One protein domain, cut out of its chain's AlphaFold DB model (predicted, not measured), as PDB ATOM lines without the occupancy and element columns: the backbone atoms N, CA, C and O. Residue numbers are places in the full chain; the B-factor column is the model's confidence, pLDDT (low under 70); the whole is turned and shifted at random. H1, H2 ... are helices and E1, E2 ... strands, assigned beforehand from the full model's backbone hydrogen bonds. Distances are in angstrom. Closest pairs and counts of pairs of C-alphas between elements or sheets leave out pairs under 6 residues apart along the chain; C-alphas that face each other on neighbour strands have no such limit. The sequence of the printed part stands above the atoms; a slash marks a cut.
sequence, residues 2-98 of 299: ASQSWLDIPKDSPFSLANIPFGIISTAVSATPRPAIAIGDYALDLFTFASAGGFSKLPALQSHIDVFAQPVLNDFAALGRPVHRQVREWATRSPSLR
ATOM      1  N   ALA A   2       4.360 -58.626  17.065       44.16
ATOM      2  CA  ALA A   2       4.506 -57.393  16.288       44.16
ATOM      3  C   ALA A   2       3.344 -57.294  15.289       44.16
ATOM      4  O   ALA A   2       3.035 -58.283  14.618       44.16
ATOM      5  N   SER A   3       2.649 -56.155  15.249       52.81
ATOM      6  CA  SER A   3       1.618 -55.936  14.240       52.81
ATOM      7  C   SER A   3       2.301 -55.995  12.874       52.81
ATOM      8  O   SER A   3       3.234 -55.247  12.600       52.81
ATOM      9  N   GLN A   4       1.911 -56.952  12.032       57.66
ATOM     10  CA  GLN A   4       2.414 -56.994  10.664       57.66
ATOM     11  C   GLN A   4       1.723 -55.879   9.879       57.66
ATOM     12  O   GLN A   4       0.491 -55.833   9.809       57.66
ATOM     13  N   SER A   5       2.520 -54.957   9.342       64.25
ATOM     14  CA  SER A   5       2.046 -53.965   8.379       64.25
ATOM     15  C   SER A   5       1.614 -54.670   7.094       64.25
ATOM     16  O   SER A   5       2.168 -55.704   6.727       64.25
ATOM     17  N   TRP A   6       0.635 -54.105   6.392       71.31
ATOM     18  CA  TRP A   6       0.318 -54.506   5.015       71.31
ATOM     19  C   TRP A   6       1.377 -54.008   4.016       71.31
ATOM     20  O   TRP A   6       1.412 -54.470   2.879       71.31
ATOM     21  N   LEU A   7       2.217 -53.064   4.447       74.94
ATOM     22  CA  LEU A   7       3.387 -52.571   3.735       74.94
ATOM     23  C   LEU A   7       4.613 -53.387   4.157       74.94
ATOM     24  O   LEU A   7       4.835 -53.565   5.355       74.94
ATOM     25  N   ASP A   8       5.416 -53.850   3.202       81.94
ATOM     26  CA  ASP A   8       6.704 -54.471   3.516       81.94
ATOM     27  C   ASP A   8       7.676 -53.382   3.989       81.94
ATOM     28  O   ASP A   8       7.991 -52.455   3.241       81.94
ATOM     29  N   ILE A   9       8.067 -53.438   5.262       81.88
ATOM     30  CA  ILE A   9       8.923 -52.437   5.903       81.88
ATOM     31  C   ILE A   9      10.258 -53.112   6.224       81.88
ATOM     32  O   ILE A   9      10.254 -54.091   6.984       81.88
ATOM     33  N   PRO A  10      11.392 -52.596   5.707       84.81
ATOM     34  CA  PRO A  10      12.709 -53.109   6.060       84.81
ATOM     35  C   PRO A  10      12.909 -53.120   7.579       84.81
ATOM     36  O   PRO A  10      12.517 -52.183   8.277       84.81
ATOM     37  N   LYS A  11      13.510 -54.188   8.113       82.25
ATOM     38  CA  LYS A  11      13.665 -54.375   9.569       82.25
ATOM     39  C   LYS A  11      14.507 -53.284  10.234       82.25
ATOM     40  O   LYS A  11      14.312 -53.001  11.412       82.25
ATOM     41  N   ASP A  12      15.435 -52.727   9.474       82.31
ATOM     42  CA  ASP A  12      16.374 -51.663   9.813       82.31
ATOM     43  C   ASP A  12      15.864 -50.266   9.422       82.31
ATOM     44  O   ASP A  12      16.552 -49.274   9.652       82.31
ATOM     45  N   SER A  13      14.654 -50.155   8.861       85.69
ATOM     46  CA  SER A  13      14.099 -48.864   8.450       85.69
ATOM     47  C   SER A  13      13.835 -47.960   9.657       85.69
ATOM     48  O   SER A  13      13.058 -48.360  10.529       85.69
ATOM     49  N   PRO A  14      14.330 -46.702   9.680       85.00
ATOM     50  CA  PRO A  14      14.047 -45.733  10.750       85.00
ATOM     51  C   PRO A  14      12.562 -45.466  10.945       85.00
ATOM     52  O   PRO A  14      12.149 -45.056  12.028       85.00
ATOM     53  N   PHE A  15      11.740 -45.756   9.940       89.19
ATOM     54  CA  PHE A  15      10.319 -45.453   9.914       89.19
ATOM     55  C   PHE A  15       9.477 -46.722  10.079       89.19
ATOM     56  O   PHE A  15       8.596 -47.024   9.273       89.19
ATOM     57  N   SER A  16       9.750 -47.483  11.142       85.44
ATOM     58  CA  SER A  16       8.950 -48.659  11.489       85.44
ATOM     59  C   SER A  16       7.516 -48.286  11.899       85.44
ATOM     60  O   SER A  16       7.205 -47.125  12.189       85.44
ATOM     61  N   LEU A  17       6.639 -49.290  12.024       80.94
ATOM     62  CA  LEU A  17       5.301 -49.107  12.605       80.94
ATOM     63  C   LEU A  17       5.320 -48.579  14.045       80.94
ATOM     64  O   LEU A  17       4.333 -48.003  14.493       80.94
ATOM     65  N   ALA A  18       6.415 -48.767  14.781       80.62
ATOM     66  CA  ALA A  18       6.560 -48.196  16.113       80.62
ATOM     67  C   ALA A  18       6.905 -46.698  16.067       80.62
ATOM     68  O   ALA A  18       6.709 -46.008  17.064       80.62
ATOM     69  N   ASN A  19       7.372 -46.167  14.931       82.50
ATOM     70  CA  ASN A  19       7.804 -44.778  14.812       82.50
ATOM     71  C   ASN A  19       6.689 -43.834  14.352       82.50
ATOM     72  O   ASN A  19       6.200 -43.061  15.167       82.50
ATOM     73  N   ILE A  20       6.268 -43.907  13.084       85.38
ATOM     74  CA  ILE A  20       5.243 -43.031  12.476       85.38
ATOM     75  C   ILE A  20       5.477 -41.540  12.821       85.38
ATOM     76  O   ILE A  20       4.656 -40.925  13.514       85.38
ATOM     77  N   PRO A  21       6.618 -40.955  12.402       91.50
ATOM     78  CA  PRO A  21       6.909 -39.553  12.646       91.50
ATOM     79  C   PRO A  21       6.170 -38.667  11.638       91.50
ATOM     80  O   PRO A  21       5.810 -39.109  10.545       91.50
ATOM     81  N   PHE A  22       5.979 -37.400  11.998       93.75
ATOM     82  CA  PHE A  22       5.288 -36.412  11.170       93.75
ATOM     83  C   PHE A  22       6.288 -35.467  10.513       93.75
ATOM     84  O   PHE A  22       7.265 -35.063  11.133       93.75
ATOM     85  N   GLY A  23       6.032 -35.085   9.270       95.50
ATOM     86  CA  GLY A  23       6.865 -34.140   8.531       95.50
ATOM     87  C   GLY A  23       6.053 -33.372   7.502       95.50
ATOM     88  O   GLY A  23       4.857 -33.614   7.332       95.50
ATOM     89  N   ILE A  24       6.711 -32.443   6.816       97.12
ATOM     90  CA  ILE A  24       6.146 -31.713   5.682       97.12
ATOM     91  C   ILE A  24       6.812 -32.218   4.408       97.12
ATOM     92  O   ILE A  24       8.038 -32.220   4.306       97.12
ATOM     93  N   ILE A  25       6.007 -32.630   3.431       96.12
ATOM     94  CA  ILE A  25       6.487 -33.075   2.123       96.12
ATOM     95  C   ILE A  25       5.948 -32.182   1.013       96.12
ATOM     96  O   ILE A  25       4.873 -31.590   1.113       96.12
ATOM     97  N   SER A  26       6.670 -32.170  -0.095       95.06
ATOM     98  CA  SER A  26       6.146 -31.858  -1.416       95.06
ATOM     99  C   SER A  26       6.612 -32.953  -2.380       95.06
ATOM    100  O   SER A  26       7.354 -33.863  -2.010       95.06
ATOM    101  N   THR A  27       6.130 -32.920  -3.615       93.62
ATOM    102  CA  THR A  27       6.449 -33.927  -4.636       93.62
ATOM    103  C   THR A  27       6.699 -33.235  -5.967       93.62
ATOM    104  O   THR A  27       6.224 -32.121  -6.179       93.62
ATOM    105  N   ALA A  28       7.356 -33.912  -6.910       93.12
ATOM    106  CA  ALA A  28       7.538 -33.377  -8.262       93.12
ATOM    107  C   ALA A  28       6.205 -33.048  -8.970       93.12
ATOM    108  O   ALA A  28       6.154 -32.152  -9.805       93.12
ATOM    109  N   VAL A  29       5.123 -33.757  -8.627       92.62
ATOM    110  CA  VAL A  29       3.779 -33.549  -9.200       92.62
ATOM    111  C   VAL A  29       3.004 -32.443  -8.473       92.62
ATOM    112  O   VAL A  29       2.157 -31.785  -9.068       92.62
ATOM    113  N   SER A  30       3.285 -32.220  -7.190       92.06
ATOM    114  CA  SER A  30       2.627 -31.201  -6.372       92.06
ATOM    115  C   SER A  30       3.630 -30.546  -5.433       92.06
ATOM    116  O   SER A  30       4.033 -31.142  -4.426       92.06
ATOM    117  N   ALA A  31       3.992 -29.309  -5.777       94.56
ATOM    118  CA  ALA A  31       4.943 -28.482  -5.044       94.56
ATOM    119  C   ALA A  31       4.375 -27.910  -3.734       94.56
ATOM    120  O   ALA A  31       5.146 -27.407  -2.922       94.56
ATOM    121  N   THR A  32       3.057 -27.989  -3.513       94.94
ATOM    122  CA  THR A  32       2.413 -27.487  -2.292       94.94
ATOM    123  C   THR A  32       2.866 -28.305  -1.078       94.94
ATOM    124  O   THR A  32       2.555 -29.503  -1.027       94.94
ATOM    125  N   PRO A  33       3.575 -27.695  -0.106       96.50
ATOM    126  CA  PRO A  33       3.987 -28.376   1.115       96.50
ATOM    127  C   PRO A  33       2.769 -28.796   1.933       96.50
ATOM    128  O   PRO A  33       1.803 -28.039   2.024       96.50
ATOM    129  N   ARG A  34       2.809 -29.996   2.513       96.44
ATOM    130  CA  ARG A  34       1.711 -30.531   3.328       96.44
ATOM    131  C   ARG A  34       2.166 -31.623   4.296       96.44
ATOM    132  O   ARG A  34       3.207 -32.240   4.054       96.44
ATOM    133  N   PRO A  35       1.401 -31.897   5.365       96.88
ATOM    134  CA  PRO A  35       1.733 -32.897   6.358       96.88
ATOM    135  C   PRO A  35       1.726 -34.310   5.787       96.88
ATOM    136  O   PRO A  35       0.845 -34.705   5.018       96.88
ATOM    137  N   ALA A  36       2.702 -35.090   6.223       94.50
ATOM    138  CA  ALA A  36       2.825 -36.498   5.915       94.50
ATOM    139  C   ALA A  36       3.373 -37.281   7.104       94.50
ATOM    140  O   ALA A  36       3.916 -36.716   8.055       94.50
ATOM    141  N   ILE A  37       3.240 -38.599   7.010       92.19
ATOM    142  CA  ILE A  37       3.853 -39.568   7.915       92.19
ATOM    143  C   ILE A  37       4.891 -40.374   7.142       92.19
ATOM    144  O   ILE A  37       4.578 -40.856   6.053       92.19
ATOM    145  N   ALA A  38       6.077 -40.588   7.707       91.38
ATOM    146  CA  ALA A  38       7.037 -41.545   7.151       91.38
ATOM    147  C   ALA A  38       6.723 -42.981   7.604       91.38
ATOM    148  O   ALA A  38       6.429 -43.222   8.779       91.38
ATOM    149  N   ILE A  39       6.800 -43.943   6.683       86.00
ATOM    150  CA  ILE A  39       6.631 -45.374   6.964       86.00
ATOM    151  C   ILE A  39       7.409 -46.222   5.947       86.00
ATOM    152  O   ILE A  39       7.136 -46.183   4.749       86.00
ATOM    153  N   GLY A  40       8.379 -47.009   6.419       86.62
ATOM    154  CA  GLY A  40       9.322 -47.702   5.537       86.62
ATOM    155  C   GLY A  40      10.026 -46.717   4.600       86.62
ATOM    156  O   GLY A  40      10.519 -45.685   5.046       86.62
ATOM    157  N   ASP A  41       9.996 -47.006   3.302       88.69
ATOM    158  CA  ASP A  41      10.548 -46.136   2.250       88.69
ATOM    159  C   ASP A  41       9.510 -45.161   1.662       88.69
ATOM    160  O   ASP A  41       9.722 -44.556   0.610       88.69
ATOM    161  N   TYR A  42       8.355 -45.020   2.316       88.88
ATOM    162  CA  TYR A  42       7.209 -44.270   1.813       88.88
ATOM    163  C   TYR A  42       6.841 -43.109   2.734       88.88
ATOM    164  O   TYR A  42       7.089 -43.122   3.940       88.88
ATOM    165  N   ALA A  43       6.165 -42.117   2.157       91.50
ATOM    166  CA  ALA A  43       5.479 -41.073   2.900       91.50
ATOM    167  C   ALA A  43       3.972 -41.149   2.621       91.50
ATOM    168  O   ALA A  43       3.539 -41.098   1.468       91.50
ATOM    169  N   LEU A  44       3.166 -41.260   3.677       89.00
ATOM    170  CA  LEU A  44       1.715 -41.149   3.598       89.00
ATOM    171  C   LEU A  44       1.325 -39.671   3.615       89.00
ATOM    172  O   LEU A  44       1.409 -39.014   4.650       89.00
ATOM    173  N   ASP A  45       0.868 -39.171   2.473       91.75
ATOM    174  CA  ASP A  45       0.291 -37.836   2.313       91.75
ATOM    175  C   ASP A  45      -1.036 -37.730   3.087       91.75
ATOM    176  O   ASP A  45      -2.049 -38.321   2.692       91.75
ATOM    177  N   LEU A  46      -1.032 -36.991   4.203       91.38
ATOM    178  CA  LEU A  46      -2.186 -36.913   5.103       91.38
ATOM    179  C   LEU A  46      -3.353 -36.145   4.490       91.38
ATOM    180  O   LEU A  46      -4.503 -36.487   4.763       91.38
ATOM    181  N   PHE A  47      -3.081 -35.158   3.632       91.06
ATOM    182  CA  PHE A  47      -4.129 -34.421   2.934       91.06
ATOM    183  C   PHE A  47      -4.894 -35.333   1.983       91.06
ATOM    184  O   PHE A  47      -6.122 -35.424   2.040       91.06
ATOM    185  N   THR A  48      -4.153 -36.033   1.122       88.81
ATOM    186  CA  THR A  48      -4.722 -36.952   0.133       88.81
ATOM    187  C   THR A  48      -5.476 -38.076   0.835       88.81
ATOM    188  O   THR A  48      -6.607 -38.400   0.468       88.81
ATOM    189  N   PHE A  49      -4.886 -38.627   1.897       87.81
ATOM    190  CA  PHE A  49      -5.494 -39.690   2.681       87.81
ATOM    191  C   PHE A  49      -6.791 -39.245   3.381       87.81
ATOM    192  O   PHE A  49      -7.814 -39.932   3.299       87.81
ATOM    193  N   ALA A  50      -6.786 -38.075   4.027       88.00
ATOM    194  CA  ALA A  50      -7.963 -37.534   4.700       88.00
ATOM    195  C   ALA A  50      -9.080 -37.170   3.709       88.00
ATOM    196  O   ALA A  50     -10.237 -37.517   3.944       88.00
ATOM    197  N   SER A  51      -8.729 -36.557   2.573       86.38
ATOM    198  CA  SER A  51      -9.671 -36.167   1.511       86.38
ATOM    199  C   SER A  51     -10.360 -37.370   0.861       86.38
ATOM    200  O   SER A  51     -11.509 -37.276   0.438       86.38
ATOM    201  N   ALA A  52      -9.691 -38.524   0.830       85.25
ATOM    202  CA  ALA A  52     -10.260 -39.792   0.379       85.25
ATOM    203  C   ALA A  52     -11.140 -40.492   1.442       85.25
ATOM    204  O   ALA A  52     -11.556 -41.633   1.248       85.25
ATOM    205  N   GLY A  53     -11.419 -39.843   2.581       81.12
ATOM    206  CA  GLY A  53     -12.232 -40.402   3.667       81.12
ATOM    207  C   GLY A  53     -11.474 -41.386   4.564       81.12
ATOM    208  O   GLY A  53     -12.087 -42.135   5.332       81.12
ATOM    209  N   GLY A  54     -10.143 -41.377   4.501       81.19
ATOM    210  CA  GLY A  54      -9.277 -42.294   5.231       81.19
ATOM    211  C   GLY A  54      -9.452 -42.256   6.755       81.19
ATOM    212  O   GLY A  54      -9.390 -43.290   7.426       81.19
ATOM    213  N   PHE A  55      -9.794 -41.082   7.292       83.88
ATOM    214  CA  PHE A  55     -10.081 -40.875   8.712       83.88
ATOM    215  C   PHE A  55     -11.570 -40.889   9.066       83.88
ATOM    216  O   PHE A  55     -11.926 -40.497  10.170       83.88
ATOM    217  N   SER A  56     -12.457 -41.359   8.184       81.50
ATOM    218  CA  SER A  56     -13.925 -41.351   8.387       81.50
ATOM    219  C   SER A  56     -14.403 -41.980   9.707       81.50
ATOM    220  O   SER A  56     -15.478 -41.648  10.199       81.50
ATOM    221  N   LYS A  57     -13.599 -42.863  10.315       81.25
ATOM    222  CA  LYS A  57     -13.864 -43.499  11.617       81.25
ATOM    223  C   LYS A  57     -13.369 -42.707  12.835       81.25
ATOM    224  O   LYS A  57     -13.498 -43.206  13.947       81.25
ATOM    225  N   LEU A  58     -12.800 -41.517  12.643       82.31
ATOM    226  CA  LEU A  58     -12.293 -40.634  13.696       82.31
ATOM    227  C   LEU A  58     -13.156 -39.360  13.757       82.31
ATOM    228  O   LEU A  58     -12.840 -38.384  13.072       82.31
ATOM    229  N   PRO A  59     -14.252 -39.337  14.545       80.75
ATOM    230  CA  PRO A  59     -15.177 -38.201  14.598       80.75
ATOM    231  C   PRO A  59     -14.504 -36.909  15.061       80.75
ATOM    232  O   PRO A  59     -14.778 -35.846  14.514       80.75
ATOM    233  N   ALA A  60     -13.581 -37.017  16.022       81.06
ATOM    234  CA  ALA A  60     -12.853 -35.878  16.575       81.06
ATOM    235  C   ALA A  60     -11.944 -35.185  15.548       81.06
ATOM    236  O   ALA A  60     -11.577 -34.038  15.757       81.06
ATOM    237  N   LEU A  61     -11.582 -35.861  14.454       83.94
ATOM    238  CA  LEU A  61     -10.731 -35.302  13.406       83.94
ATOM    239  C   LEU A  61     -11.541 -34.693  12.255       83.94
ATOM    240  O   LEU A  61     -10.997 -33.908  11.488       83.94
ATOM    241  N   GLN A  62     -12.836 -35.017  12.132       83.69
ATOM    242  CA  GLN A  62     -13.654 -34.583  10.990       83.69
ATOM    243  C   GLN A  62     -13.775 -33.061  10.893       83.69
ATOM    244  O   GLN A  62     -13.773 -32.519   9.792       83.69
ATOM    245  N   SER A  63     -13.837 -32.366  12.030       85.88
ATOM    246  CA  SER A  63     -13.875 -30.900  12.090       85.88
ATOM    247  C   SER A  63     -12.517 -30.228  11.871       85.88
ATOM    248  O   SER A  63     -12.456 -29.005  11.916       85.88
ATOM    249  N   HIS A  64     -11.448 -31.006  11.676       89.50
ATOM    250  CA  HIS A  64     -10.065 -30.526  11.634       89.50
ATOM    251  C   HIS A  64      -9.254 -31.135  10.479       89.50
ATOM    252  O   HIS A  64      -8.031 -31.153  10.532       89.50
ATOM    253  N   ILE A  65      -9.893 -31.693   9.443       89.31
ATOM    254  CA  ILE A  65      -9.176 -32.290   8.296       89.31
ATOM    255  C   ILE A  65      -8.330 -31.246   7.544       89.31
ATOM    256  O   ILE A  65      -7.301 -31.578   6.955       89.31
ATOM    257  N   ASP A  66      -8.747 -29.985   7.589       92.56
ATOM    258  CA  ASP A  66      -8.086 -28.840   6.971       92.56
ATOM    259  C   ASP A  66      -6.669 -28.588   7.507       92.56
ATOM    260  O   ASP A  66      -5.841 -28.047   6.772       92.56
ATOM    261  N   VAL A  67      -6.337 -29.058   8.716       94.81
ATOM    262  CA  VAL A  67      -4.960 -28.979   9.238       94.81
ATOM    263  C   VAL A  67      -3.968 -29.755   8.367       94.81
ATOM    264  O   VAL A  67      -2.794 -29.405   8.304       94.81
ATOM    265  N   PHE A  68      -4.428 -30.783   7.640       93.88
ATOM    266  CA  PHE A  68      -3.583 -31.535   6.713       93.88
ATOM    267  C   PHE A  68      -3.387 -30.829   5.371       93.88
ATOM    268  O   PHE A  68      -2.596 -31.291   4.564       93.88
ATOM    269  N   ALA A  69      -4.057 -29.708   5.109       94.06
ATOM    270  CA  ALA A  69      -3.781 -28.881   3.935       94.06
ATOM    271  C   ALA A  69      -2.695 -27.819   4.195       94.06
ATOM    272  O   ALA A  69      -2.303 -27.112   3.267       94.06
ATOM    273  N   GLN A  70      -2.232 -27.679   5.441       96.50
ATOM    274  CA  GLN A  70      -1.350 -26.588   5.850       96.50
ATOM    275  C   GLN A  70       0.114 -26.853   5.479       96.50
ATOM    276  O   GLN A  70       0.584 -27.985   5.572       96.50
ATOM    277  N   PRO A  71       0.891 -25.815   5.128       95.94
ATOM    278  CA  PRO A  71       2.299 -25.975   4.764       95.94
ATOM    279  C   PRO A  71       3.217 -26.245   5.967       95.94
ATOM    280  O   PRO A  71       4.419 -26.428   5.789       95.94
ATOM    281  N   VAL A  72       2.670 -26.244   7.186       95.75
ATOM    282  CA  VAL A  72       3.376 -26.437   8.458       95.75
ATOM    283  C   VAL A  72       2.544 -27.308   9.403       95.75
ATOM    284  O   VAL A  72       1.333 -27.438   9.236       95.75
ATOM    285  N   LEU A  73       3.183 -27.899  10.417       94.44
ATOM    286  CA  LEU A  73       2.519 -28.793  11.377       94.44
ATOM    287  C   LEU A  73       1.841 -28.061  12.547       94.44
ATOM    288  O   LEU A  73       1.231 -28.727  13.378       94.44
ATOM    289  N   ASN A  74       1.939 -26.729  12.644       95.88
ATOM    290  CA  ASN A  74       1.490 -25.968  13.816       95.88
ATOM    291  C   ASN A  74       0.009 -26.199  14.144       95.88
ATOM    292  O   ASN A  74      -0.307 -26.536  15.282       95.88
ATOM    293  N   ASP A  75      -0.888 -26.095  13.161       93.88
ATOM    294  CA  ASP A  75      -2.328 -26.267  13.400       93.88
ATOM    295  C   ASP A  75      -2.656 -27.692  13.856       93.88
ATOM    296  O   ASP A  75      -3.451 -27.884  14.774       93.88
ATOM    297  N   PHE A  76      -1.981 -28.698  13.288       92.38
ATOM    298  CA  PHE A  76      -2.111 -30.081  13.742       92.38
ATOM    299  C   PHE A  76      -1.562 -30.263  15.162       92.38
ATOM    300  O   PHE A  76      -2.227 -30.858  16.008       92.38
ATOM    301  N   ALA A  77      -0.376 -29.725  15.457       90.00
ATOM    302  CA  ALA A  77       0.246 -29.790  16.775       90.00
ATOM    303  C   ALA A  77      -0.631 -29.126  17.858       90.00
ATOM    304  O   ALA A  77      -0.737 -29.656  18.965       90.00
ATOM    305  N   ALA A  78      -1.345 -28.050  17.520       91.56
ATOM    306  CA  ALA A  78      -2.244 -27.335  18.427       91.56
ATOM    307  C   ALA A  78      -3.493 -28.141  18.837       91.56
ATOM    308  O   ALA A  78      -4.076 -27.861  19.884       91.56
ATOM    309  N   LEU A  79      -3.888 -29.173  18.075       89.25
ATOM    310  CA  LEU A  79      -5.029 -30.043  18.416       89.25
ATOM    311  C   LEU A  79      -4.790 -30.910  19.667       89.25
ATOM    312  O   LEU A  79      -5.730 -31.486  20.219       89.25
ATOM    313  N   GLY A  80      -3.537 -31.002  20.119       84.44
ATOM    314  CA  GLY A  80      -3.150 -31.706  21.333       84.44
ATOM    315  C   GLY A  80      -3.077 -33.230  21.198       84.44
ATOM    316  O   GLY A  80      -3.625 -33.861  20.287       84.44
ATOM    317  N   ARG A  81      -2.403 -33.844  22.178       79.75
ATOM    318  CA  ARG A  81      -2.084 -35.280  22.184       79.75
ATOM    319  C   ARG A  81      -3.274 -36.225  21.956       79.75
ATOM    320  O   ARG A  81      -3.072 -37.227  21.272       79.75
ATOM    321  N   PRO A  82      -4.505 -35.977  22.459       82.56
ATOM    322  CA  PRO A  82      -5.637 -36.871  22.193       82.56
ATOM    323  C   PRO A  82      -5.971 -37.034  20.704       82.56
ATOM    324  O   PRO A  82      -6.406 -38.111  20.295       82.56
ATOM    325  N   VAL A  83      -5.766 -35.992  19.890       84.12
ATOM    326  CA  VAL A  83      -5.977 -36.061  18.436       84.12
ATOM    327  C   VAL A  83      -4.772 -36.704  17.753       84.12
ATOM    328  O   VAL A  83      -4.952 -37.596  16.923       84.12
ATOM    329  N   HIS A  84      -3.547 -36.339  18.148       86.31
ATOM    330  CA  HIS A  84      -2.317 -36.949  17.616       86.31
ATOM    331  C   HIS A  84      -2.315 -38.472  17.793       86.31
ATOM    332  O   HIS A  84      -1.987 -39.204  16.860       86.31
ATOM    333  N   ARG A  85      -2.769 -38.952  18.960       80.12
ATOM    334  CA  ARG A  85      -2.938 -40.379  19.268       80.12
ATOM    335  C   ARG A  85      -3.910 -41.070  18.340       80.12
ATOM    336  O   ARG A  85      -3.580 -42.132  17.848       80.12
ATOM    337  N   GLN A  86      -5.063 -40.475  18.054       82.31
ATOM    338  CA  GLN A  86      -6.038 -41.083  17.146       82.31
ATOM    339  C   GLN A  86      -5.474 -41.245  15.730       82.31
ATOM    340  O   GLN A  86      -5.665 -42.289  15.110       82.31
ATOM    341  N   VAL A  87      -4.738 -40.245  15.233       81.50
ATOM    342  CA  VAL A  87      -4.064 -40.328  13.924       81.50
ATOM    343  C   VAL A  87      -2.979 -41.409  13.941       81.50
ATOM    344  O   VAL A  87      -2.902 -42.225  13.021       81.50
ATOM    345  N   ARG A  88      -2.181 -41.471  15.013       79.69
ATOM    346  CA  ARG A  88      -1.146 -42.493  15.207       79.69
ATOM    347  C   ARG A  88      -1.731 -43.902  15.324       79.69
ATOM    348  O   ARG A  88      -1.286 -44.797  14.623       79.69
ATOM    349  N   GLU A  89      -2.724 -44.108  16.180       76.19
ATOM    350  CA  GLU A  89      -3.407 -45.387  16.398       76.19
ATOM    351  C   GLU A  89      -4.091 -45.881  15.128       76.19
ATOM    352  O   GLU A  89      -4.089 -47.082  14.856       76.19
ATOM    353  N   TRP A  90      -4.639 -44.966  14.323       74.06
ATOM    354  CA  TRP A  90      -5.155 -45.309  13.005       74.06
ATOM    355  C   TRP A  90      -4.049 -45.903  12.118       74.06
ATOM    356  O   TRP A  90      -4.271 -46.930  11.475       74.06
ATOM    357  N   ALA A  91      -2.849 -45.316  12.147       65.44
ATOM    358  CA  ALA A  91      -1.699 -45.803  11.390       65.44
ATOM    359  C   ALA A  91      -1.086 -47.103  11.961       65.44
ATOM    360  O   ALA A  91      -0.593 -47.923  11.190       65.44
ATOM    361  N   THR A  92      -1.124 -47.329  13.284       61.53
ATOM    362  CA  THR A  92      -0.342 -48.394  13.958       61.53
ATOM    363  C   THR A  92      -1.157 -49.521  14.604       61.53
ATOM    364  O   THR A  92      -0.587 -50.550  14.977       61.53
ATOM    365  N   ARG A  93      -2.485 -49.375  14.739       56.09
ATOM    366  CA  ARG A  93      -3.389 -50.283  15.481       56.09
ATOM    367  C   ARG A  93      -2.889 -50.647  16.893       56.09
ATOM    368  O   ARG A  93      -2.972 -51.810  17.288       56.09
ATOM    369  N   SER A  94      -2.348 -49.705  17.671       38.88
ATOM    370  CA  SER A  94      -1.924 -49.965  19.063       38.88
ATOM    371  C   SER A  94      -2.103 -48.745  19.977       38.88
ATOM    372  O   SER A  94      -1.526 -47.704  19.672       38.88
ATOM    373  N   PRO A  95      -2.852 -48.857  21.094       37.97
ATOM    374  CA  PRO A  95      -3.059 -47.752  22.028       37.97
ATOM    375  C   PRO A  95      -2.015 -47.718  23.156       37.97
ATOM    376  O   PRO A  95      -1.725 -48.739  23.782       37.97
ATOM    377  N   SER A  96      -1.518 -46.525  23.494       38.78
ATOM    378  CA  SER A  96      -0.812 -46.268  24.760       38.78
ATOM    379  C   SER A  96      -1.104 -44.857  25.283       38.78
ATOM    380  O   SER A  96      -0.949 -43.871  24.568       38.78
ATOM    381  N   LEU A  97      -1.527 -44.766  26.550       36.81
ATOM    382  CA  LEU A  97      -1.945 -43.539  27.244       36.81
ATOM    383  C   LEU A  97      -0.977 -43.188  28.392       36.81
ATOM    384  O   LEU A  97      -0.702 -44.070  29.211       36.81
ATOM    385  N   ARG A  98      -0.558 -41.906  28.506       42.31
ATOM    386  CA  ARG A  98      -0.484 -41.046  29.733       42.31
ATOM    387  C   ARG A  98       0.268 -39.704  29.504       42.31
ATOM    388  O   ARG A  98       0.577 -39.385  28.363       42.31
TER     389      ARG A  98
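Overview. This is residues 2 to 98 of the 299 residues of the protein "Fumarylacetoacetase" of Coccidioides immitis H538.4 (UniProt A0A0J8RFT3). A small sheet of three strands, E1 to E3, makes one side of the domain, and five helices follow each other in a curved run over its other side. H1 and H3 pack beside E2, and H5, the longest helix, folds back so that its residues 84 to 91 graze the sheet. Residues 2 to 21, with no named element, lead into E1. The printed part has 97 residues, under half of them in named elements, in the order E1 E2 E3 H1 H2 H3 H4 H5; the class is mixed, helices and strands, and the sheet E1 - E2 - E3 is antiparallel. It is compact, with a radius of gyration of the C-alphas of 13.3 A and spans of 37 by 33 by 22 A.

Arrangement. Pass residues 2 to 21 and look at E1, residues 22 to 25, E2, residues 34 to 39, and E3, residues 42 to 45: they form a meander, each strand the antiparallel neighbour of the one before. In the hairpin E1 and E2, at 121 degrees, you find N 23 and O 36 within hydrogen-bond range at 2.9 A. In the hairpin E2 and E3, at 146 degrees, look for N 44 and O 37 at 2.8 A. H1, residues 46 to 51, is on the sheet at a height of 5.8 A, over none of the strands; its closest C-alphas to E2 are those of Leu 46 and Ala 36, 5.1 A. H2, residues 59 to 62, is not on the sheet. H3, residues 65 to 69, touches H1, closest at the C-alphas of Phe 68 and Phe 47, 4.8 A, and only grazes the sheet with residues 67 to 69. H4, residues 74 to 78, and H3 touch only at the corner, and only just, with 3 pairs of C-alphas within 8 A, the closest those of Phe 76 and Val 67, 5.4 A. H5, residues 81 to 92, is close but not clearly touching to H2, with the C-alphas of Val 83 and Leu 61 closest at 7.0 A. H1 and H5 are apart. In H1 and H4 every O i to N i+4 pair is within hydrogen-bond range, in H5 7 of 8 and in H3 0 of 1, beside 2 of 2 O i to N i+3 pairs; H2 is too short for an O i to N i+4 pair.

Along the chain. Find C-alpha 22 at (5.288, -36.412, 11.170), where E1 begins; it covers 9.7 A. E2 runs 16.1 A and E3 9.5 A. H1 measures 8.3 A, H2 5.3 A, H3 7.7 A and H4 6.1 A. H5 runs 15.6 A to C-alpha 92 at (-0.342, -48.394, 13.958).

Size, cuts and confidence. The farthest C-alphas, those of Val 29 and Arg 98, are 39.9 A apart. The printed part has no cut, and no link is long. Look for pLDDT under 70 at residues 2 to 5 and 91 to 98; the mean of the printed part is 83.1.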